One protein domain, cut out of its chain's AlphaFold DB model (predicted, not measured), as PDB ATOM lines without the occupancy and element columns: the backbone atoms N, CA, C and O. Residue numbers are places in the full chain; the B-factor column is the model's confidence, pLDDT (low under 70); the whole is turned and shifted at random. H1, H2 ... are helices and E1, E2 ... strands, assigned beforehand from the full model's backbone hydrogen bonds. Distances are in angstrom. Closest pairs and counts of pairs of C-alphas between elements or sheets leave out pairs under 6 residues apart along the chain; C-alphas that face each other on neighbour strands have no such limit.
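What this domain is: This is residues 3 to 94 and 138 to 207 of the 616 residues of an uncharacterized protein of Acer yangbiense (UniProt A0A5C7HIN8). Four helices, H3, H5, H6 and H7, make a loose, lengthwise up-and-down bundle, each running against the one before it; the long H3 runs on beyond the others to H4, which crosses it. H2 lies across near the first part of H3, and from E1, beyond H4, residues 87 to 92 stick out. The 162 printed residues include seven named helices and one named strand, in the order H1 H2 H3 H4 E1 H5 H6 H7, and the class is mostly helix. The whole is loose, with a radius of gyration of the C-alphas of 19.0 A, and elongated, spanning 65 by 41 by 26 A.

How they stand to each other: H1, residues 3 to 7, touches residues 42 to 49 of H3, residues 39 to 64; the closest C-alphas, of Leu 3 and Phe 45, are 5.6 A apart. H1 only just touches H5, residues 138 to 162, with 3 pairs of C-alphas within 8 A, the closest those of Leu 7 and Asn 151 at 6.8 A. H2, residues 24 to 33, is close to but not clearly touching H3, with Leu 28 and Thr 41 the closest C-alphas at 7.1 A. H4, residues 72 to 81, touches residues 52 to 60 of H3, about perpendicular at 89 degrees; the closest C-alphas are those of Ile 56 and Tyr 73, at 5.6 A. E1, residues 83 to 86, pairs with no named strand. H3 and H5 touch at a shallow tilt of 11 degrees, opposite ways, with the C-alphas of Lys 50 and Leu 141 closest at 7.1 A. H5 and H6, residues 166 to 185, form a helical hairpin at a shallow tilt of 18 degrees, with the C-alphas of Tyr 156 and Ser 172 closest at 5.6 A. H6 and H7, residues 193 to 207, form another at 33 degrees, only just short of steep; the C-alphas of Leu 173 and Ser 206 are closest, at 4.8 A. H3 and H7 are apart. In H1 to H7 every O i to N i+4 pair is within hydrogen-bond range.

Where its parts are: H1 begins at C-alpha 3 (154.159, 164.456, 165.431). H3 is 37.9 A long, ending at C-alpha 64 (130.881, 164.490, 184.419). H5 measures 36.0 A, H6 28.3 A and H7 21.2 A, and H7 ends at C-alpha 207 (140.501, 178.019, 148.646).

The domain as a whole: The C-alphas farthest apart, of Tyr 91 and Pro 164, are 65.5 A apart. Residues 95 to 137 are not printed, and C-alphas 94 and 138 are 26.3 A apart across the cut. H1 to H2 is a long link. Mean pLDDT of the printed part is 74.8; 54 residues are under 70, among them 17 to 37.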
ATOM      1  N   LEU A   3     154.564 163.187 166.036       66.56
ATOM      2  CA  LEU A   3     154.159 164.456 165.431       66.56
ATOM      3  C   LEU A   3     155.185 165.574 165.695       66.56
ATOM      4  O   LEU A   3     155.498 166.325 164.783       66.56
ATOM      5  N   ASN A   4     155.823 165.618 166.872       64.56
ATOM      6  CA  ASN A   4     156.875 166.606 167.156       64.56
ATOM      7  C   ASN A   4     158.096 166.455 166.238       64.56
ATOM      8  O   ASN A   4     158.720 167.450 165.887       64.56
ATOM      9  N   VAL A   5     158.407 165.229 165.804       62.34
ATOM     10  CA  VAL A   5     159.472 164.983 164.819       62.34
ATOM     11  C   VAL A   5     159.109 165.594 163.467       62.34
ATOM     12  O   VAL A   5     160.008 166.037 162.771       62.34
ATOM     13  N   HIS A   6     157.816 165.665 163.126       64.12
ATOM     14  CA  HIS A   6     157.303 166.243 161.877       64.12
ATOM     15  C   HIS A   6     157.060 167.760 161.964       64.12
ATOM     16  O   HIS A   6     156.955 168.405 160.930       64.12
ATOM     17  N   LEU A   7     157.028 168.334 163.172       68.81
ATOM     18  CA  LEU A   7     156.901 169.782 163.410       68.81
ATOM     19  C   LEU A   7     158.252 170.510 163.565       68.81
ATOM     20  O   LEU A   7     158.280 171.737 163.645       68.81
ATOM     21  N   HIS A   8     159.359 169.769 163.680       64.81
ATOM     22  CA  HIS A   8     160.743 170.267 163.743       64.81
ATOM     23  C   HIS A   8     161.712 169.839 162.605       64.81
ATOM     24  O   HIS A   8     162.915 170.065 162.763       64.81
ATOM     25  N   PRO A   9     161.305 169.229 161.472       60.72
ATOM     26  CA  PRO A   9     162.212 169.049 160.346       60.72
ATOM     27  C   PRO A   9     162.509 170.390 159.677       60.72
ATOM     28  O   PRO A   9     161.619 171.223 159.526       60.72
ATOM     29  N   ASP A  10     163.732 170.554 159.168       65.62
ATOM     30  CA  ASP A  10     163.945 171.500 158.072       65.62
ATOM     31  C   ASP A  10     162.988 171.117 156.939       65.62
ATOM     32  O   ASP A  10     162.949 169.951 156.538       65.62
ATOM     33  N   THR A  11     162.229 172.073 156.408       62.81
ATOM     34  CA  THR A  11     161.256 171.825 155.330       62.81
ATOM     35  C   THR A  11     161.903 171.190 154.095       62.81
ATOM     36  O   THR A  11     161.253 170.446 153.370       62.81
ATOM     37  N   SER A  12     163.214 171.372 153.906       62.94
ATOM     38  CA  SER A  12     164.026 170.724 152.866       62.94
ATOM     39  C   SER A  12     164.273 169.221 153.069       62.94
ATOM     40  O   SER A  12     164.792 168.566 152.169       62.94
ATOM     41  N   LYS A  13     163.965 168.666 154.248       68.25
ATOM     42  CA  LYS A  13     164.074 167.227 154.559       68.25
ATOM     43  C   LYS A  13     162.791 166.459 154.239       68.25
ATOM     44  O   LYS A  13     162.782 165.237 154.383       68.25
ATOM     45  N   PHE A  14     161.725 167.158 153.840       67.88
ATOM     46  CA  PHE A  14     160.486 166.522 153.420       67.88
ATOM     47  C   PHE A  14     160.639 165.894 152.038       67.88
ATOM     48  O   PHE A  14     161.134 166.518 151.100       67.88
ATOM     49  N   GLU A  15     160.178 164.655 151.914       69.75
ATOM     50  CA  GLU A  15     160.052 163.993 150.621       69.75
ATOM     51  C   GLU A  15     158.712 164.329 149.971       69.75
ATOM     52  O   GLU A  15     157.654 164.170 150.587       69.75
ATOM     53  N   TRP A  16     158.779 164.744 148.707       70.31
ATOM     54  CA  TRP A  16     157.625 164.988 147.850       70.31
ATOM     55  C   TRP A  16     157.082 163.677 147.283       70.31
ATOM     56  O   TRP A  16     157.838 162.754 146.977       70.31
ATOM     57  N   GLU A  17     155.763 163.590 147.171       66.19
ATOM     58  CA  GLU A  17     155.053 162.395 146.722       66.19
ATOM     59  C   GLU A  17     154.212 162.754 145.502       66.19
ATOM     60  O   GLU A  17     153.339 163.609 145.583       66.19
ATOM     61  N   ASP A  18     154.469 162.083 144.379       57.78
ATOM     62  CA  ASP A  18     153.778 162.331 143.107       57.78
ATOM     63  C   ASP A  18     152.583 161.391 142.866       57.78
ATOM     64  O   ASP A  18     152.020 161.380 141.776       57.78
ATOM     65  N   GLY A  19     152.164 160.600 143.857       55.06
ATOM     66  CA  GLY A  19     151.051 159.654 143.725       55.06
ATOM     67  C   GLY A  19     150.077 159.719 144.897       55.06
ATOM     68  O   GLY A  19     150.475 160.016 146.022       55.06
ATOM     69  N   LEU A  20     148.804 159.401 144.640       51.72
ATOM     70  CA  LEU A  20     147.803 159.273 145.699       51.72
ATOM     71  C   LEU A  20     148.068 158.048 146.567       51.72
ATOM     72  O   LEU A  20     148.292 156.937 146.083       51.72
ATOM     73  N   ILE A  21     147.970 158.246 147.878       56.81
ATOM     74  CA  ILE A  21     148.113 157.174 148.856       56.81
ATOM     75  C   ILE A  21     146.785 156.405 148.938       56.81
ATOM     76  O   ILE A  21     145.954 156.649 149.807       56.81
ATOM     77  N   LEU A  22     146.590 155.450 148.026       46.16
ATOM     78  CA  LEU A  22     145.388 154.602 147.981       46.16
ATOM     79  C   LEU A  22     145.301 153.612 149.160       46.16
ATOM     80  O   LEU A  22     144.218 153.160 149.516       46.16
ATOM     81  N   ASN A  23     146.438 153.273 149.784       50.41
ATOM     82  CA  ASN A  23     146.488 152.465 151.005       50.41
ATOM     83  C   ASN A  23     147.369 153.149 152.064       50.41
ATOM     84  O   ASN A  23     148.586 152.919 152.091       50.41
ATOM     85  N   PRO A  24     146.763 153.960 152.950       51.66
ATOM     86  CA  PRO A  24     147.479 154.691 153.988       51.66
ATOM     87  C   PRO A  24     148.311 153.785 154.892       51.66
ATOM     88  O   PRO A  24     149.434 154.138 155.219       51.66
ATOM     89  N   MET A  25     147.818 152.591 155.240       47.75
ATOM     90  CA  MET A  25     148.502 151.699 156.184       47.75
ATOM     91  C   MET A  25     149.784 151.090 155.606       47.75
ATOM     92  O   MET A  25     150.832 151.150 156.244       47.75
ATOM     93  N   LYS A  26     149.742 150.571 154.372       53.72
ATOM     94  CA  LYS A  26     150.924 149.969 153.723       53.72
ATOM     95  C   LYS A  26     151.992 151.017 153.388       53.72
ATOM     96  O   LYS A  26     153.188 150.778 153.541       53.72
ATOM     97  N   PHE A  27     151.549 152.195 152.957       54.38
ATOM     98  CA  PHE A  27     152.416 153.337 152.683       54.38
ATOM     99  C   PHE A  27     153.150 153.827 153.943       54.38
ATOM    100  O   PHE A  27     154.346 154.129 153.918       54.38
ATOM    101  N   LEU A  28     152.431 153.852 155.065       54.66
ATOM    102  CA  LEU A  28     152.937 154.288 156.356       54.66
ATOM    103  C   LEU A  28     153.943 153.296 156.957       54.66
ATOM    104  O   LEU A  28     154.975 153.728 157.468       54.66
ATOM    105  N   GLU A  29     153.698 151.984 156.850       54.97
ATOM    106  CA  GLU A  29     154.657 150.953 157.275       54.97
ATOM    107  C   GLU A  29     156.007 151.114 156.562       54.97
ATOM    108  O   GLU A  29     157.058 151.100 157.207       54.97
ATOM    109  N   GLU A  30     155.999 151.372 155.251       56.28
ATOM    110  CA  GLU A  30     157.227 151.607 154.491       56.28
ATOM    111  C   GLU A  30     157.942 152.917 154.863       56.28
ATOM    112  O   GLU A  30     159.175 152.929 154.957       56.28
ATOM    113  N   LYS A  31     157.212 154.023 155.073       56.25
ATOM    114  CA  LYS A  31     157.818 155.332 155.389       56.25
ATOM    115  C   LYS A  31     158.309 155.438 156.834       56.25
ATOM    116  O   LYS A  31     159.417 155.938 157.049       56.25
ATOM    117  N   ILE A  32     157.563 154.898 157.804       55.31
ATOM    118  CA  ILE A  32     157.992 154.817 159.210       55.31
ATOM    119  C   ILE A  32     159.251 153.946 159.326       55.31
ATOM    120  O   ILE A  32     160.213 154.358 159.980       55.31
ATOM    121  N   CYS A  33     159.306 152.799 158.634       47.84
ATOM    122  CA  CYS A  33     160.491 151.933 158.639       47.84
ATOM    123  C   CYS A  33     161.734 152.615 158.047       47.84
ATOM    124  O   CYS A  33     162.854 152.334 158.474       47.84
ATOM    125  N   LYS A  34     161.554 153.540 157.096       53.38
ATOM    126  CA  LYS A  34     162.648 154.277 156.445       53.38
ATOM    127  C   LYS A  34     163.002 155.607 157.140       53.38
ATOM    128  O   LYS A  34     163.926 156.272 156.682       53.38
ATOM    129  N   ARG A  35     162.312 155.997 158.231       53.72
ATOM    130  CA  ARG A  35     162.453 157.299 158.936       53.72
ATOM    131  C   ARG A  35     162.377 158.521 158.005       53.72
ATOM    132  O   ARG A  35     163.082 159.509 158.209       53.72
ATOM    133  N   LYS A  36     161.542 158.444 156.972       60.16
ATOM    134  CA  LYS A  36     161.357 159.525 155.999       60.16
ATOM    135  C   LYS A  36     160.152 160.366 156.402       60.16
ATOM    136  O   LYS A  36     159.104 159.811 156.719       60.16
ATOM    137  N   VAL A  37     160.323 161.686 156.403       67.44
ATOM    138  CA  VAL A  37     159.273 162.653 156.738       67.44
ATOM    139  C   VAL A  37     158.654 163.171 155.439       67.44
ATOM    140  O   VAL A  37     159.372 163.529 154.509       67.44
ATOM    141  N   SER A  38     157.327 163.181 155.358       73.69
ATOM    142  CA  SER A  38     156.569 163.698 154.213       73.69
ATOM    143  C   SER A  38     155.278 164.396 154.637       73.69
ATOM    144  O   SER A  38     154.834 164.260 155.783       73.69
ATOM    145  N   ILE A  39     154.653 165.119 153.706       75.25
ATOM    146  CA  ILE A  39     153.376 165.806 153.946       75.25
ATOM    147  C   ILE A  39     152.296 164.803 154.370       75.25
ATOM    148  O   ILE A  39     151.641 165.008 155.391       75.25
ATOM    149  N   GLY A  40     152.180 163.675 153.659       72.88
ATOM    150  CA  GLY A  40     151.222 162.622 153.998       72.88
ATOM    151  C   GLY A  40     151.427 162.069 155.414       72.88
ATOM    152  O   GLY A  40     150.466 161.908 156.167       72.88
ATOM    153  N   THR A  41     152.679 161.847 155.834       74.69
ATOM    154  CA  THR A  41     152.971 161.372 157.202       74.69
ATOM    155  C   THR A  41     152.657 162.412 158.284       74.69
ATOM    156  O   THR A  41     152.128 162.046 159.334       74.69
ATOM    157  N   LEU A  42     152.909 163.705 158.034       80.94
ATOM    158  CA  LEU A  42     152.560 164.794 158.956       80.94
ATOM    159  C   LEU A  42     151.047 164.827 159.216       80.94
ATOM    160  O   LEU A  42     150.620 164.843 160.372       80.94
ATOM    161  N   VAL A  43     150.247 164.786 158.149       80.50
ATOM    162  CA  VAL A  43     148.781 164.860 158.234       80.50
ATOM    163  C   VAL A  43     148.191 163.600 158.855       80.50
ATOM    164  O   VAL A  43     147.269 163.681 159.667       80.50
ATOM    165  N   TYR A  44     148.762 162.431 158.559       77.88
ATOM    166  CA  TYR A  44     148.389 161.191 159.232       77.88
ATOM    167  C   TYR A  44     148.575 161.297 160.753       77.88
ATOM    168  O   TYR A  44     147.638 161.046 161.512       77.88
ATOM    169  N   PHE A  45     149.760 161.718 161.213       77.38
ATOM    170  CA  PHE A  45     150.019 161.841 162.649       77.38
ATOM    171  C   PHE A  45     149.194 162.945 163.305       77.38
ATOM    172  O   PHE A  45     148.804 162.786 164.463       77.38
ATOM    173  N   TRP A  46     148.889 164.024 162.580       85.88
ATOM    174  CA  TRP A  46     147.905 165.011 163.012       85.88
ATOM    175  C   TRP A  46     146.535 164.364 163.238       85.88
ATOM    176  O   TRP A  46     145.973 164.520 164.318       85.88
ATOM    177  N   ASN A  47     146.023 163.593 162.274       83.00
ATOM    178  CA  ASN A  47     144.719 162.943 162.388       83.00
ATOM    179  C   ASN A  47     144.671 161.936 163.545       83.00
ATOM    180  O   ASN A  47     143.742 161.991 164.346       83.00
ATOM    181  N   CYS A  48     145.700 161.097 163.714       79.75
ATOM    182  CA  CYS A  48     145.781 160.187 164.862       79.75
ATOM    183  C   CYS A  48     145.776 160.935 166.198       79.75
ATOM    184  O   CYS A  48     145.098 160.528 167.141       79.75
ATOM    185  N   TRP A  49     146.543 162.021 166.289       83.88
ATOM    186  CA  TRP A  49     146.622 162.816 167.506       83.88
ATOM    187  C   TRP A  49     145.301 163.542 167.797       83.88
ATOM    188  O   TRP A  49     144.775 163.451 168.903       83.88
ATOM    189  N   LYS A  50     144.710 164.179 166.784       88.00
ATOM    190  CA  LYS A  50     143.385 164.808 166.834       88.00
ATOM    191  C   LYS A  50     142.321 163.825 167.333       88.00
ATOM    192  O   LYS A  50     141.567 164.162 168.244       88.00
ATOM    193  N   ASP A  51     142.290 162.605 166.799       85.81
ATOM    194  CA  ASP A  51     141.313 161.582 167.192       85.81
ATOM    195  C   ASP A  51     141.496 161.130 168.648       85.81
ATOM    196  O   ASP A  51     140.509 160.916 169.361       85.81
ATOM    197  N   GLN A  52     142.743 161.049 169.131       83.00
ATOM    198  CA  GLN A  52     143.018 160.812 170.553       83.00
ATOM    199  C   GLN A  52     142.421 161.921 171.424       83.00
ATOM    200  O   GLN A  52     141.722 161.613 172.391       83.00
ATOM    201  N   ILE A  53     142.627 163.193 171.068       86.69
ATOM    202  CA  ILE A  53     142.059 164.322 171.817       86.69
ATOM    203  C   ILE A  53     140.526 164.282 171.799       86.69
ATOM    204  O   ILE A  53     139.895 164.406 172.849       86.69
ATOM    205  N   VAL A  54     139.906 164.028 170.644       87.38
ATOM    206  CA  VAL A  54     138.442 163.902 170.529       87.38
ATOM    207  C   VAL A  54     137.899 162.805 171.457       87.38
ATOM    208  O   VAL A  54     136.877 163.006 172.118       87.38
ATOM    209  N   ASN A  55     138.581 161.661 171.561       85.75
ATOM    210  CA  ASN A  55     138.174 160.587 172.471       85.75
ATOM    211  C   ASN A  55     138.390 160.943 173.951       85.75
ATOM    212  O   ASN A  55     137.562 160.576 174.786       85.75
ATOM    213  N   ILE A  56     139.415 161.737 174.281       88.12
ATOM    214  CA  ILE A  56     139.576 162.308 175.627       88.12
ATOM    215  C   ILE A  56     138.385 163.211 175.978       88.12
ATOM    216  O   ILE A  56     137.838 163.093 177.073       88.12
ATOM    217  N   PHE A  57     137.911 164.061 175.060       87.69
ATOM    218  CA  PHE A  57     136.726 164.895 175.306       87.69
ATOM    219  C   PHE A  57     135.452 164.070 175.542       87.69
ATOM    220  O   PHE A  57     134.661 164.416 176.425       87.69
ATOM    221  N   LYS A  58     135.270 162.956 174.816       87.44
ATOM    222  CA  LYS A  58     134.167 162.008 175.071       87.44
ATOM    223  C   LYS A  58     134.264 161.414 176.476       87.44
ATOM    224  O   LYS A  58     133.282 161.446 177.217       87.44
ATOM    225  N   PHE A  59     135.453 160.953 176.869       86.38
ATOM    226  CA  PHE A  59     135.712 160.465 178.224       86.38
ATOM    227  C   PHE A  59     135.383 161.524 179.287       86.38
ATOM    228  O   PHE A  59     134.663 161.229 180.238       86.38
ATOM    229  N   LEU A  60     135.840 162.767 179.112       86.19
ATOM    230  CA  LEU A  60     135.559 163.860 180.047       86.19
ATOM    231  C   LEU A  60     134.050 164.157 180.155       86.19
ATOM    232  O   LEU A  60     133.568 164.487 181.234       86.19
ATOM    233  N   GLY A  61     133.285 164.001 179.067       84.69
ATOM    234  CA  GLY A  61     131.816 164.061 179.091       84.69
ATOM    235  C   GLY A  61     131.160 162.922 179.887       84.69
ATOM    236  O   GLY A  61     130.190 163.146 180.614       84.69
ATOM    237  N   HIS A  62     131.697 161.703 179.803       82.44
ATOM    238  CA  HIS A  62     131.224 160.570 180.609       82.44
ATOM    239  C   HIS A  62     131.568 160.725 182.094       82.44
ATOM    240  O   HIS A  62     130.744 160.396 182.952       82.44
ATOM    241  N   LEU A  63     132.751 161.273 182.393       78.56
ATOM    242  CA  LEU A  63     133.228 161.505 183.755       78.56
ATOM    243  C   LEU A  63     132.303 162.455 184.528       78.56
ATOM    244  O   LEU A  63     131.977 162.197 185.681       78.56
ATOM    245  N   GLU A  64     131.819 163.505 183.864       73.00
ATOM    246  CA  GLU A  64     130.881 164.490 184.419       73.00
ATOM    247  C   GLU A  64     129.471 163.912 184.648       73.00
ATOM    248  O   GLU A  64     128.785 164.251 185.612       73.00
ATOM    249  N   THR A  65     129.034 162.985 183.791       71.88
ATOM    250  CA  THR A  65     127.692 162.373 183.848       71.88
ATOM    251  C   THR A  65     127.635 161.076 184.660       71.88
ATOM    252  O   THR A  65     126.590 160.424 184.693       71.88
ATOM    253  N   HIS A  66     128.732 160.709 185.336       65.00
ATOM    254  CA  HIS A  66     128.854 159.518 186.188       65.00
ATOM    255  C   HIS A  66     128.527 158.195 185.465       65.00
ATOM    256  O   HIS A  66     128.141 157.202 186.088       65.00
ATOM    257  N   ARG A  67     128.694 158.159 184.135       54.16
ATOM    258  CA  ARG A  67     128.558 156.934 183.338       54.16
ATOM    259  C   ARG A  67     129.910 156.232 183.294       54.16
ATOM    260  O   ARG A  67     130.820 156.658 182.591       54.16
ATOM    261  N   TYR A  68     130.043 155.173 184.087       54.94
ATOM    262  CA  TYR A  68     131.258 154.368 184.159       54.94
ATOM    263  C   TYR A  68     131.373 153.468 182.931       54.94
ATOM    264  O   TYR A  68     130.941 152.319 182.967       54.94
ATOM    265  N   ASP A  69     131.979 153.987 181.869       51.69
ATOM    266  CA  ASP A  69     132.623 153.138 180.873       51.69
ATOM    267  C   ASP A  69     134.130 153.389 180.953       51.69
ATOM    268  O   ASP A  69     134.610 154.513 180.775       51.69
ATOM    269  N   TYR A  70     134.863 152.367 181.389       54.69
ATOM    270  CA  TYR A  70     136.287 152.461 181.686       54.69
ATOM    271  C   TYR A  70     137.055 152.373 180.363       54.69
ATOM    272  O   TYR A  70     137.361 151.282 179.888       54.69
ATOM    273  N   ASP A  71     137.313 153.523 179.742       65.44
ATOM    274  CA  ASP A  71     137.981 153.606 178.442       65.44
ATOM    275  C   ASP A  71     139.463 153.998 178.598       65.44
ATOM    276  O   ASP A  71     139.822 154.866 179.395       65.44
ATOM    277  N   CYS A  72     140.333 153.367 177.811       69.62
ATOM    278  CA  CYS A  72     141.792 153.518 177.832       69.62
ATOM    279  C   CYS A  72     142.281 154.968 177.623       69.62
ATOM    280  O   CYS A  72     143.366 155.333 178.081       69.62
ATOM    281  N   TYR A  73     141.469 155.818 176.989       74.94
ATOM    282  CA  TYR A  73     141.741 157.252 176.840       74.94
ATOM    283  C   TYR A  73     141.620 158.023 178.159       74.94
ATOM    284  O   TYR A  73     142.296 159.037 178.343       74.94
ATOM    285  N   GLY A  74     140.789 157.541 179.086       75.38
ATOM    286  CA  GLY A  74     140.649 158.112 180.420       75.38
ATOM    287  C   GLY A  74     141.906 157.918 181.254       75.38
ATOM    288  O   GLY A  74     142.418 158.883 181.820       75.38
ATOM    289  N   ASP A  75     142.457 156.702 181.250       77.69
ATOM    290  CA  ASP A  75     143.730 156.410 181.916       77.69
ATOM    291  C   ASP A  75     144.866 157.248 181.316       77.69
ATOM    292  O   ASP A  75     145.650 157.839 182.056       77.69
ATOM    293  N   PHE A  76     144.936 157.364 179.985       81.75
ATOM    294  CA  PHE A  76     145.914 158.241 179.332       81.75
ATOM    295  C   PHE A  76     145.766 159.702 179.783       81.75
ATOM    296  O   PHE A  76     146.754 160.311 180.189       81.75
ATOM    297  N   CYS A  77     144.548 160.251 179.757       83.94
ATOM    298  CA  CYS A  77     144.273 161.633 180.150       83.94
ATOM    299  C   CYS A  77     144.684 161.907 181.605       83.94
ATOM    300  O   CYS A  77     145.426 162.854 181.874       83.94
ATOM    301  N   LEU A  78     144.248 161.054 182.536       84.12
ATOM    302  CA  LEU A  78     144.556 161.200 183.959       84.12
ATOM    303  C   LEU A  78     146.059 161.061 184.226       84.12
ATOM    304  O   LEU A  78     146.631 161.894 184.928       84.12
ATOM    305  N   ASN A  79     146.719 160.073 183.616       84.12
ATOM    306  CA  ASN A  79     148.164 159.886 183.759       84.12
ATOM    307  C   ASN A  79     148.955 161.068 183.188       84.12
ATOM    308  O   ASN A  79     149.896 161.534 183.830       84.12
ATOM    309  N   TYR A  80     148.558 161.582 182.020       84.25
ATOM    310  CA  TYR A  80     149.205 162.732 181.389       84.25
ATOM    311  C   TYR A  80     149.098 163.991 182.256       84.25
ATOM    312  O   TYR A  80     150.080 164.706 182.451       84.25
ATOM    313  N   LEU A  81     147.918 164.237 182.834       84.12
ATOM    314  CA  LEU A  81     147.689 165.360 183.743       84.12
ATOM    315  C   LEU A  81     148.312 165.145 185.133       84.12
ATOM    316  O   LEU A  81     148.365 166.084 185.927       84.12
ATOM    317  N   GLY A  82     148.811 163.943 185.432       84.56
ATOM    318  CA  GLY A  82     149.374 163.602 186.737       84.56
ATOM    319  C   GLY A  82     148.305 163.510 187.824       84.56
ATOM    320  O   GLY A  82     148.518 163.987 188.938       84.56
ATOM    321  N   VAL A  83     147.149 162.934 187.502       85.38
ATOM    322  CA  VAL A  83     145.986 162.829 188.384       85.38
ATOM    323  C   VAL A  83     145.742 161.365 188.738       85.38
ATOM    324  O   VAL A  83     145.519 160.528 187.867       85.38
ATOM    325  N   LEU A  84     145.730 161.055 190.031       82.19
ATOM    326  CA  LEU A  84     145.395 159.734 190.547       82.19
ATOM    327  C   LEU A  84     143.928 159.700 190.977       82.19
ATOM    328  O   LEU A  84     143.514 160.438 191.871       82.19
ATOM    329  N   LYS A  85     143.139 158.808 190.377       78.56
ATOM    330  CA  LYS A  85     141.769 158.542 190.830       78.56
ATOM    331  C   LYS A  85     141.796 157.652 192.074       78.56
ATOM    332  O   LYS A  85     142.358 156.559 192.025       78.56
ATOM    333  N   GLN A  86     141.140 158.067 193.157       70.00
ATOM    334  CA  GLN A  86     140.996 157.250 194.360       70.00
ATOM    335  C   GLN A  86     139.536 156.844 194.589       70.00
ATOM    336  O   GLN A  86     138.694 157.638 195.009       70.00
ATOM    337  N   CYS A  87     139.238 155.568 194.332       60.19
ATOM    338  CA  CYS A  87     137.931 154.973 194.605       60.19
ATOM    339  C   CYS A  87     137.859 154.521 196.069       60.19
ATOM    340  O   CYS A  87     138.598 153.626 196.477       60.19
ATOM    341  N   LYS A  88     136.952 155.100 196.867       53.47
ATOM    342  CA  LYS A  88     136.750 154.675 198.267       53.47
ATOM    343  C   LYS A  88     135.888 153.408 198.416       53.47
ATOM    344  O   LYS A  88     135.890 152.817 199.488       53.47
ATOM    345  N   SER A  89     135.151 152.975 197.386       49.53
ATOM    346  CA  SER A  89     134.330 151.749 197.399       49.53
ATOM    347  C   SER A  89     133.742 151.460 196.010       49.53
ATOM    348  O   SER A  89     133.553 152.382 195.222       49.53
ATOM    349  N   GLN A  90     133.396 150.195 195.738       48.28
ATOM    350  CA  GLN A  90     132.750 149.719 194.505       48.28
ATOM    351  C   GLN A  90     131.325 150.273 194.275       48.28
ATOM    352  O   GLN A  90     130.743 150.036 193.221       48.28
ATOM    353  N   TYR A  91     130.776 151.031 195.232       51.31
ATOM    354  CA  TYR A  91     129.411 151.572 195.180       51.31
ATOM    355  C   TYR A  91     129.296 153.059 195.561       51.31
ATOM    356  O   TYR A  91     128.185 153.513 195.822       51.31
ATOM    357  N   ASN A  92     130.398 153.822 195.636       46.03
ATOM    358  CA  ASN A  92     130.341 155.220 196.085       46.03
ATOM    359  C   ASN A  92     130.607 156.235 194.961       46.03
ATOM    360  O   ASN A  92     131.496 156.042 194.134       46.03
ATOM    361  N   ILE A  93     129.807 157.303 194.961       51.59
ATOM    362  CA  ILE A  93     129.676 158.314 193.897       51.59
ATOM    363  C   ILE A  93     130.768 159.395 194.017       51.59
ATOM    364  O   ILE A  93     131.191 159.948 193.006       51.59
ATOM    365  N   ASP A  94     131.327 159.597 195.215       55.56
ATOM    366  CA  ASP A  94     132.394 160.574 195.465       55.56
ATOM    367  C   ASP A  94     133.781 159.986 195.164       55.56
ATOM    368  O   ASP A  94     134.519 159.523 196.046       55.56
ATOM    369  N   SER A 138     141.824 171.627 174.857       90.12
ATOM    370  CA  SER A 138     141.364 172.609 173.870       90.12
ATOM    371  C   SER A 138     142.517 173.502 173.395       90.12
ATOM    372  O   SER A 138     142.759 173.635 172.194       90.12
ATOM    373  N   THR A 139     143.289 174.043 174.342       87.19
ATOM    374  CA  THR A 139     144.445 174.903 174.055       87.19
ATOM    375  C   THR A 139     145.546 174.142 173.315       87.19
ATOM    376  O   THR A 139     146.105 174.649 172.341       87.19
ATOM    377  N   GLU A 140     145.837 172.908 173.731       88.44
ATOM    378  CA  GLU A 140     146.803 172.047 173.045       88.44
ATOM    379  C   GLU A 140     146.345 171.714 171.620       88.44
ATOM    380  O   GLU A 140     147.141 171.843 170.688       88.44
ATOM    381  N   LEU A 141     145.070 171.339 171.423       90.25
ATOM    382  CA  LEU A 141     144.495 171.026 170.105       90.25
ATOM    383  C   LEU A 141     144.663 172.187 169.126       90.25
ATOM    384  O   LEU A 141     145.134 171.978 168.006       90.25
ATOM    385  N   LEU A 142     144.349 173.405 169.572       90.69
ATOM    386  CA  LEU A 142     144.551 174.609 168.776       90.69
ATOM    387  C   LEU A 142     146.041 174.865 168.512       90.69
ATOM    388  O   LEU A 142     146.428 175.091 167.369       90.69
ATOM    389  N   SER A 143     146.893 174.790 169.538       89.94
ATOM    390  CA  SER A 143     148.330 175.071 169.408       89.94
ATOM    391  C   SER A 143     149.029 174.133 168.423       89.94
ATOM    392  O   SER A 143     149.782 174.578 167.554       89.94
ATOM    393  N   VAL A 144     148.781 172.827 168.539       90.38
ATOM    394  CA  VAL A 144     149.357 171.826 167.636       90.38
ATOM    395  C   VAL A 144     148.767 171.975 166.235       90.38
ATOM    396  O   VAL A 144     149.527 171.927 165.271       90.38
ATOM    397  N   GLY A 145     147.460 172.232 166.116       90.88
ATOM    398  CA  GLY A 145     146.810 172.493 164.830       90.88
ATOM    399  C   GLY A 145     147.430 173.678 164.093       90.88
ATOM    400  O   GLY A 145     147.790 173.555 162.927       90.88
ATOM    401  N   MET A 146     147.677 174.784 164.799       91.31
ATOM    402  CA  MET A 146     148.365 175.954 164.245       91.31
ATOM    403  C   MET A 146     149.784 175.618 163.766       91.31
ATOM    404  O   MET A 146     150.155 175.997 162.660       91.31
ATOM    405  N   LYS A 147     150.558 174.835 164.529       91.25
ATOM    406  CA  LYS A 147     151.902 174.400 164.100       91.25
ATOM    407  C   LYS A 147     151.869 173.499 162.864       91.25
ATOM    408  O   LYS A 147     152.792 173.556 162.052       91.25
ATOM    409  N   VAL A 148     150.852 172.645 162.736       90.69
ATOM    410  CA  VAL A 148     150.650 171.819 161.536       90.69
ATOM    411  C   VAL A 148     150.346 172.716 160.336       90.69
ATOM    412  O   VAL A 148     150.974 172.543 159.296       90.69
ATOM    413  N   LEU A 149     149.468 173.710 160.494       92.44
ATOM    414  CA  LEU A 149     149.144 174.680 159.443       92.44
ATOM    415  C   LEU A 149     150.355 175.507 159.005       92.44
ATOM    416  O   LEU A 149     150.614 175.595 157.807       92.44
ATOM    417  N   ASP A 150     151.139 176.030 159.952       90.88
ATOM    418  CA  ASP A 150     152.371 176.769 159.657       90.88
ATOM    419  C   ASP A 150     153.362 175.903 158.851       90.88
ATOM    420  O   ASP A 150     153.978 176.370 157.890       90.88
ATOM    421  N   ASN A 151     153.498 174.616 159.206       89.19
ATOM    422  CA  ASN A 151     154.349 173.676 158.469       89.19
ATOM    423  C   ASN A 151     153.809 173.387 157.063       89.19
ATOM    424  O   ASN A 151     154.580 173.402 156.104       89.19
ATOM    425  N   LEU A 152     152.505 173.143 156.921       88.69
ATOM    426  CA  LEU A 152     151.882 172.887 155.621       88.69
ATOM    427  C   LEU A 152     151.977 174.106 154.695       88.69
ATOM    428  O   LEU A 152     152.286 173.948 153.516       88.69
ATOM    429  N   GLU A 153     151.794 175.320 155.218       89.31
ATOM    430  CA  GLU A 153     151.992 176.553 154.451       89.31
ATOM    431  C   GLU A 153     153.458 176.722 154.026       89.31
ATOM    432  O   GLU A 153     153.735 177.084 152.880       89.31
ATOM    433  N   ALA A 154     154.414 176.451 154.919       87.88
ATOM    434  CA  ALA A 154     155.834 176.514 154.584       87.88
ATOM    435  C   ALA A 154     156.213 175.492 153.499       87.88
ATOM    436  O   ALA A 154     156.991 175.812 152.597       87.88
ATOM    437  N   LEU A 155     155.636 174.289 153.552       84.19
ATOM    438  CA  LEU A 155     155.815 173.259 152.531       84.19
ATOM    439  C   LEU A 155     155.167 173.679 151.210       84.19
ATOM    440  O   LEU A 155     155.833 173.619 150.183       84.19
ATOM    441  N   TYR A 156     153.949 174.221 151.221       84.69
ATOM    442  CA  TYR A 156     153.328 174.796 150.024       84.69
ATOM    443  C   TYR A 156     154.200 175.893 149.383       84.69
ATOM    444  O   TYR A 156     154.466 175.872 148.185       84.69
ATOM    445  N   LYS A 157     154.744 176.826 150.173       85.56
ATOM    446  CA  LYS A 157     155.671 177.850 149.651       85.56
ATOM    447  C   LYS A 157     156.940 177.229 149.060       85.56
ATOM    448  O   LYS A 157     157.462 177.724 148.064       85.56
ATOM    449  N   LEU A 158     157.437 176.144 149.656       81.06
ATOM    450  CA  LEU A 158     158.604 175.422 149.157       81.06
ATOM    451  C   LEU A 158     158.307 174.674 147.848       81.06
ATOM    452  O   LEU A 158     159.163 174.675 146.962       81.06
ATOM    453  N   SER A 159     157.118 174.074 147.701       77.38
ATOM    454  CA  SER A 159     156.717 173.410 146.455       77.38
ATOM    455  C   SER A 159     156.570 174.405 145.312       77.38
ATOM    456  O   SER A 159     157.001 174.100 144.207       77.38
ATOM    457  N   MET A 160     156.082 175.617 145.585       72.88
ATOM    458  CA  MET A 160     156.037 176.708 144.603       72.88
ATOM    459  C   MET A 160     157.425 177.145 144.115       72.88
ATOM    460  O   MET A 160     157.572 177.571 142.975       72.88
ATOM    461  N   MET A 161     158.440 177.069 144.980       73.56
ATOM    462  CA  MET A 161     159.790 177.566 144.688       73.56
ATOM    463  C   MET A 161     160.694 176.513 144.038       73.56
ATOM    464  O   MET A 161     161.539 176.858 143.218       73.56
ATOM    465  N   ASN A 162     160.562 175.244 144.439       63.44
ATOM    466  CA  ASN A 162     161.580 174.220 144.181       63.44
ATOM    467  C   ASN A 162     161.037 172.905 143.599       63.44
ATOM    468  O   ASN A 162     161.839 172.024 143.293       63.44
ATOM    469  N   SER A 163     159.716 172.734 143.474       58.78
ATOM    470  CA  SER A 163     159.113 171.501 142.950       58.78
ATOM    471  C   SER A 163     158.339 171.768 141.653       58.78
ATOM    472  O   SER A 163     157.578 172.728 141.592       58.78
ATOM    473  N   PRO A 164     158.466 170.911 140.623       57.09
ATOM    474  CA  PRO A 164     157.650 171.007 139.412       57.09
ATOM    475  C   PRO A 164     156.251 170.380 139.566       57.09
ATOM    476  O   PRO A 164     155.473 170.395 138.618       57.09
ATOM    477  N   SER A 165     155.926 169.771 140.715       72.94
ATOM    478  CA  SER A 165     154.701 168.977 140.876       72.94
ATOM    479  C   SER A 165     153.511 169.814 141.349       72.94
ATOM    480  O   SER A 165     153.411 170.164 142.530       72.94
ATOM    481  N   VAL A 166     152.567 170.072 140.436       69.94
ATOM    482  CA  VAL A 166     151.269 170.704 140.742       69.94
ATOM    483  C   VAL A 166     150.470 169.858 141.735       69.94
ATOM    484  O   VAL A 166     149.833 170.383 142.645       69.94
ATOM    485  N   PHE A 167     150.588 168.533 141.648       71.25
ATOM    486  CA  PHE A 167     149.958 167.607 142.586       71.25
ATOM    487  C   PHE A 167     150.396 167.863 144.036       71.25
ATOM    488  O   PHE A 167     149.559 167.967 144.931       71.25
ATOM    489  N   CYS A 168     151.695 168.062 144.279       75.81
ATOM    490  CA  CYS A 168     152.203 168.389 145.615       75.81
ATOM    491  C   CYS A 168     151.651 169.720 146.156       75.81
ATOM    492  O   CYS A 168     151.432 169.855 147.364       75.81
ATOM    493  N   GLN A 169     151.431 170.705 145.278       79.25
ATOM    494  CA  GLN A 169     150.833 171.991 145.641       79.25
ATOM    495  C   GLN A 169     149.375 171.803 146.073       79.25
ATOM    496  O   GLN A 169     149.009 172.267 147.154       79.25
ATOM    497  N   ILE A 170     148.583 171.047 145.301       74.50
ATOM    498  CA  ILE A 170     147.181 170.754 145.643       74.50
ATOM    499  C   ILE A 170     147.098 169.992 146.951       74.50
ATOM    500  O   ILE A 170     146.402 170.440 147.848       74.50
ATOM    501  N   MET A 171     147.854 168.900 147.099       76.81
ATOM    502  CA  MET A 171     147.815 168.092 148.318       76.81
ATOM    503  C   MET A 171     148.135 168.937 149.554       76.81
ATOM    504  O   MET A 171     147.456 168.832 150.571       76.81
ATOM    505  N   SER A 172     149.124 169.833 149.458       81.69
ATOM    506  CA  SER A 172     149.445 170.758 150.551       81.69
ATOM    507  C   SER A 172     148.251 171.653 150.904       81.69
ATOM    508  O   SER A 172     147.914 171.777 152.080       81.69
ATOM    509  N   LEU A 173     147.587 172.244 149.904       81.44
ATOM    510  CA  LEU A 173     146.424 173.117 150.107       81.44
ATOM    511  C   LEU A 173     145.190 172.355 150.606       81.44
ATOM    512  O   LEU A 173     144.519 172.847 151.512       81.44
ATOM    513  N   THR A 174     144.924 171.152 150.090       78.50
ATOM    514  CA  THR A 174     143.853 170.272 150.576       78.50
ATOM    515  C   THR A 174     144.043 169.987 152.060       78.50
ATOM    516  O   THR A 174     143.122 170.170 152.853       78.50
ATOM    517  N   TYR A 175     145.255 169.619 152.478       83.81
ATOM    518  CA  TYR A 175     145.521 169.351 153.886       83.81
ATOM    519  C   TYR A 175     145.425 170.605 154.764       83.81
ATOM    520  O   TYR A 175     144.926 170.517 155.886       83.81
ATOM    521  N   VAL A 176     145.838 171.781 154.269       86.81
ATOM    522  CA  VAL A 176     145.587 173.057 154.970       86.81
ATOM    523  C   VAL A 176     144.086 173.258 155.178       86.81
ATOM    524  O   VAL A 176     143.669 173.552 156.300       86.81
ATOM    525  N   TYR A 177     143.277 173.055 154.134       83.81
ATOM    526  CA  TYR A 177     141.823 173.187 154.202       83.81
ATOM    527  C   TYR A 177     141.206 172.216 155.216       83.81
ATOM    528  O   TYR A 177     140.442 172.649 156.077       83.81
ATOM    529  N   GLU A 178     141.561 170.928 155.171       84.19
ATOM    530  CA  GLU A 178     141.032 169.914 156.094       84.19
ATOM    531  C   GLU A 178     141.318 170.260 157.561       84.19
ATOM    532  O   GLU A 178     140.429 170.184 158.417       84.19
ATOM    533  N   VAL A 179     142.559 170.664 157.855       88.12
ATOM    534  CA  VAL A 179     142.984 171.019 159.212       88.12
ATOM    535  C   VAL A 179     142.280 172.297 159.676       88.12
ATOM    536  O   VAL A 179     141.706 172.305 160.766       88.12
ATOM    537  N   VAL A 180     142.265 173.356 158.858       90.75
ATOM    538  CA  VAL A 180     141.579 174.623 159.178       90.75
ATOM    539  C   VAL A 180     140.095 174.418 159.407       90.75
ATOM    540  O   VAL A 180     139.560 174.918 160.394       90.75
ATOM    541  N   LYS A 181     139.429 173.695 158.504       86.56
ATOM    542  CA  LYS A 181     137.988 173.459 158.573       86.56
ATOM    543  C   LYS A 181     137.635 172.730 159.859       86.56
ATOM    544  O   LYS A 181     136.735 173.160 160.570       86.56
ATOM    545  N   PHE A 182     138.402 171.698 160.221       89.56
ATOM    546  CA  PHE A 182     138.228 171.036 161.509       89.56
ATOM    547  C   PHE A 182     138.389 172.007 162.689       89.56
ATOM    548  O   PHE A 182     137.564 171.983 163.598       89.56
ATOM    549  N   LEU A 183     139.425 172.854 162.696       90.81
ATOM    550  CA  LEU A 183     139.652 173.805 163.791       90.81
ATOM    551  C   LEU A 183     138.542 174.871 163.882       90.81
ATOM    552  O   LEU A 183     138.137 175.220 164.984       90.81
ATOM    553  N   LEU A 184     138.017 175.354 162.753       87.75
ATOM    554  CA  LEU A 184     136.916 176.325 162.726       87.75
ATOM    555  C   LEU A 184     135.570 175.706 163.140       87.75
ATOM    556  O   LEU A 184     134.808 176.329 163.876       87.75
ATOM    557  N   ASP A 185     135.283 174.477 162.700       87.38
ATOM    558  CA  ASP A 185     134.000 173.805 162.952       87.38
ATOM    559  C   ASP A 185     133.948 173.107 164.329       87.38
ATOM    560  O   ASP A 185     132.879 172.699 164.806       87.38
ATOM    561  N   SER A 186     135.101 172.922 164.982       86.19
ATOM    562  CA  SER A 186     135.200 172.156 166.223       86.19
ATOM    563  C   SER A 186     134.605 172.897 167.416       86.19
ATOM    564  O   SER A 186     135.145 173.874 167.929       86.19
ATOM    565  N   LYS A 187     133.550 172.309 167.982       84.94
ATOM    566  CA  LYS A 187     132.952 172.736 169.260       84.94
ATOM    567  C   LYS A 187     133.849 172.484 170.480       84.94
ATOM    568  O   LYS A 187     133.467 172.831 171.592       84.94
ATOM    569  N   LEU A 188     134.993 171.820 170.295       82.12
ATOM    570  CA  LEU A 188     135.941 171.505 171.369       82.12
ATOM    571  C   LEU A 188     136.901 172.671 171.650       82.12
ATOM    572  O   LEU A 188     137.623 172.643 172.648       82.12
ATOM    573  N   LEU A 189     136.948 173.664 170.760       80.88
ATOM    574  CA  LEU A 189     137.932 174.737 170.785       80.88
ATOM    575  C   LEU A 189     137.378 176.023 171.390       80.88
ATOM    576  O   LEU A 189     136.236 176.410 171.146       80.88
ATOM    577  N   TYR A 190     138.224 176.694 172.169       74.06
ATOM    578  CA  TYR A 190     138.024 178.078 172.574       74.06
ATOM    579  C   TYR A 190     138.996 178.959 171.785       74.06
ATOM    580  O   TYR A 190     140.164 179.089 172.150       74.06
ATOM    581  N   CYS A 191     138.527 179.528 170.675       73.75
ATOM    582  CA  CYS A 191     139.337 180.407 169.835       73.75
ATOM    583  C   CYS A 191     139.250 181.857 170.321       73.75
ATOM    584  O   CYS A 191     138.168 182.368 170.622       73.75
ATOM    585  N   GLN A 192     140.391 182.547 170.371       78.75
ATOM    586  CA  GLN A 192     140.388 184.000 170.514       78.75
ATOM    587  C   GLN A 192     140.114 184.654 169.155       78.75
ATOM    588  O   GLN A 192     140.414 184.097 168.102       78.75
ATOM    589  N   VAL A 193     139.653 185.909 169.164       77.81
ATOM    590  CA  VAL A 193     139.416 186.695 167.934       77.81
ATOM    591  C   VAL A 193     140.669 186.778 167.042       77.81
ATOM    592  O   VAL A 193     140.572 186.908 165.822       77.81
ATOM    593  N   SER A 194     141.868 186.732 167.630       81.81
ATOM    594  CA  SER A 194     143.131 186.689 166.884       81.81
ATOM    595  C   SER A 194     143.377 185.361 166.172       81.81
ATOM    596  O   SER A 194     143.977 185.366 165.097       81.81
ATOM    597  N   ASP A 195     142.930 184.253 166.759       84.88
ATOM    598  CA  ASP A 195     143.111 182.907 166.216       84.88
ATOM    599  C   ASP A 195     142.158 182.683 165.047       84.88
ATOM    600  O   ASP A 195     142.606 182.279 163.976       84.88
ATOM    601  N   ASP A 196     140.894 183.100 165.187       84.69
ATOM    602  CA  ASP A 196     139.907 183.068 164.101       84.69
ATOM    603  C   ASP A 196     140.413 183.814 162.865       84.69
ATOM    604  O   ASP A 196     140.358 183.305 161.749       84.69
ATOM    605  N   LYS A 197     140.997 185.005 163.053       87.56
ATOM    606  CA  LYS A 197     141.584 185.775 161.947       87.56
ATOM    607  C   LYS A 197     142.733 185.044 161.257       87.56
ATOM    608  O   LYS A 197     142.910 185.218 160.055       87.56
ATOM    609  N   LYS A 198     143.547 184.279 161.990       91.06
ATOM    610  CA  LYS A 198     144.630 183.487 161.388       91.06
ATOM    611  C   LYS A 198     144.079 182.269 160.654       91.06
ATOM    612  O   LYS A 198     144.474 182.036 159.520       91.06
ATOM    613  N   LEU A 199     143.140 181.545 161.262       90.44
ATOM    614  CA  LEU A 199     142.485 180.393 160.642       90.44
ATOM    615  C   LEU A 199     141.757 180.784 159.350       90.44
ATOM    616  O   LEU A 199     141.873 180.081 158.352       90.44
ATOM    617  N   GLN A 200     141.101 181.948 159.324       87.31
ATOM    618  CA  GLN A 200     140.476 182.485 158.110       87.31
ATOM    619  C   GLN A 200     141.490 182.766 156.994       87.31
ATOM    620  O   GLN A 200     141.210 182.472 155.839       87.31
ATOM    621  N   LYS A 201     142.697 183.253 157.315       89.94
ATOM    622  CA  LYS A 201     143.757 183.435 156.306       89.94
ATOM    623  C   LYS A 201     144.223 182.112 155.707       89.94
ATOM    624  O   LYS A 201     144.461 182.041 154.508       89.94
ATOM    625  N   PHE A 202     144.350 181.070 156.525       86.62
ATOM    626  CA  PHE A 202     144.676 179.739 156.014       86.62
ATOM    627  C   PHE A 202     143.532 179.161 155.166       86.62
ATOM    628  O   PHE A 202     143.796 178.539 154.137       86.62
ATOM    629  N   LEU A 203     142.272 179.410 155.546       84.38
ATOM    630  CA  LEU A 203     141.111 179.024 154.741       84.38
ATOM    631  C   LEU A 203     141.148 179.701 153.367       84.38
ATOM    632  O   LEU A 203     141.012 179.039 152.339       84.38
ATOM    633  N   GLU A 204     141.383 181.010 153.350       81.62
ATOM    634  CA  GLU A 204     141.505 181.819 152.140       81.62
ATOM    635  C   GLU A 204     142.653 181.318 151.246       81.62
ATOM    636  O   GLU A 204     142.425 181.006 150.077       81.62
ATOM    637  N   LEU A 205     143.840 181.091 151.823       82.50
ATOM    638  CA  LEU A 205     144.994 180.507 151.129       82.50
ATOM    639  C   LEU A 205     144.646 179.172 150.451       82.50
ATOM    640  O   LEU A 205     145.005 178.952 149.294       82.50
ATOM    641  N   SER A 206     143.949 178.288 151.173       73.56
ATOM    642  CA  SER A 206     143.593 176.950 150.692       73.56
ATOM    643  C   SER A 206     142.497 176.935 149.625       73.56
ATOM    644  O   SER A 206     142.409 175.977 148.869       73.56
ATOM    645  N   THR A 207     141.676 177.984 149.534       67.88
ATOM    646  CA  THR A 207     140.501 178.019 148.646       67.88
ATOM    647  C   THR A 207     140.700 178.885 147.405       67.88
ATOM    648  O   THR A 207     140.159 178.548 146.350       67.88
TER     649      THR A 207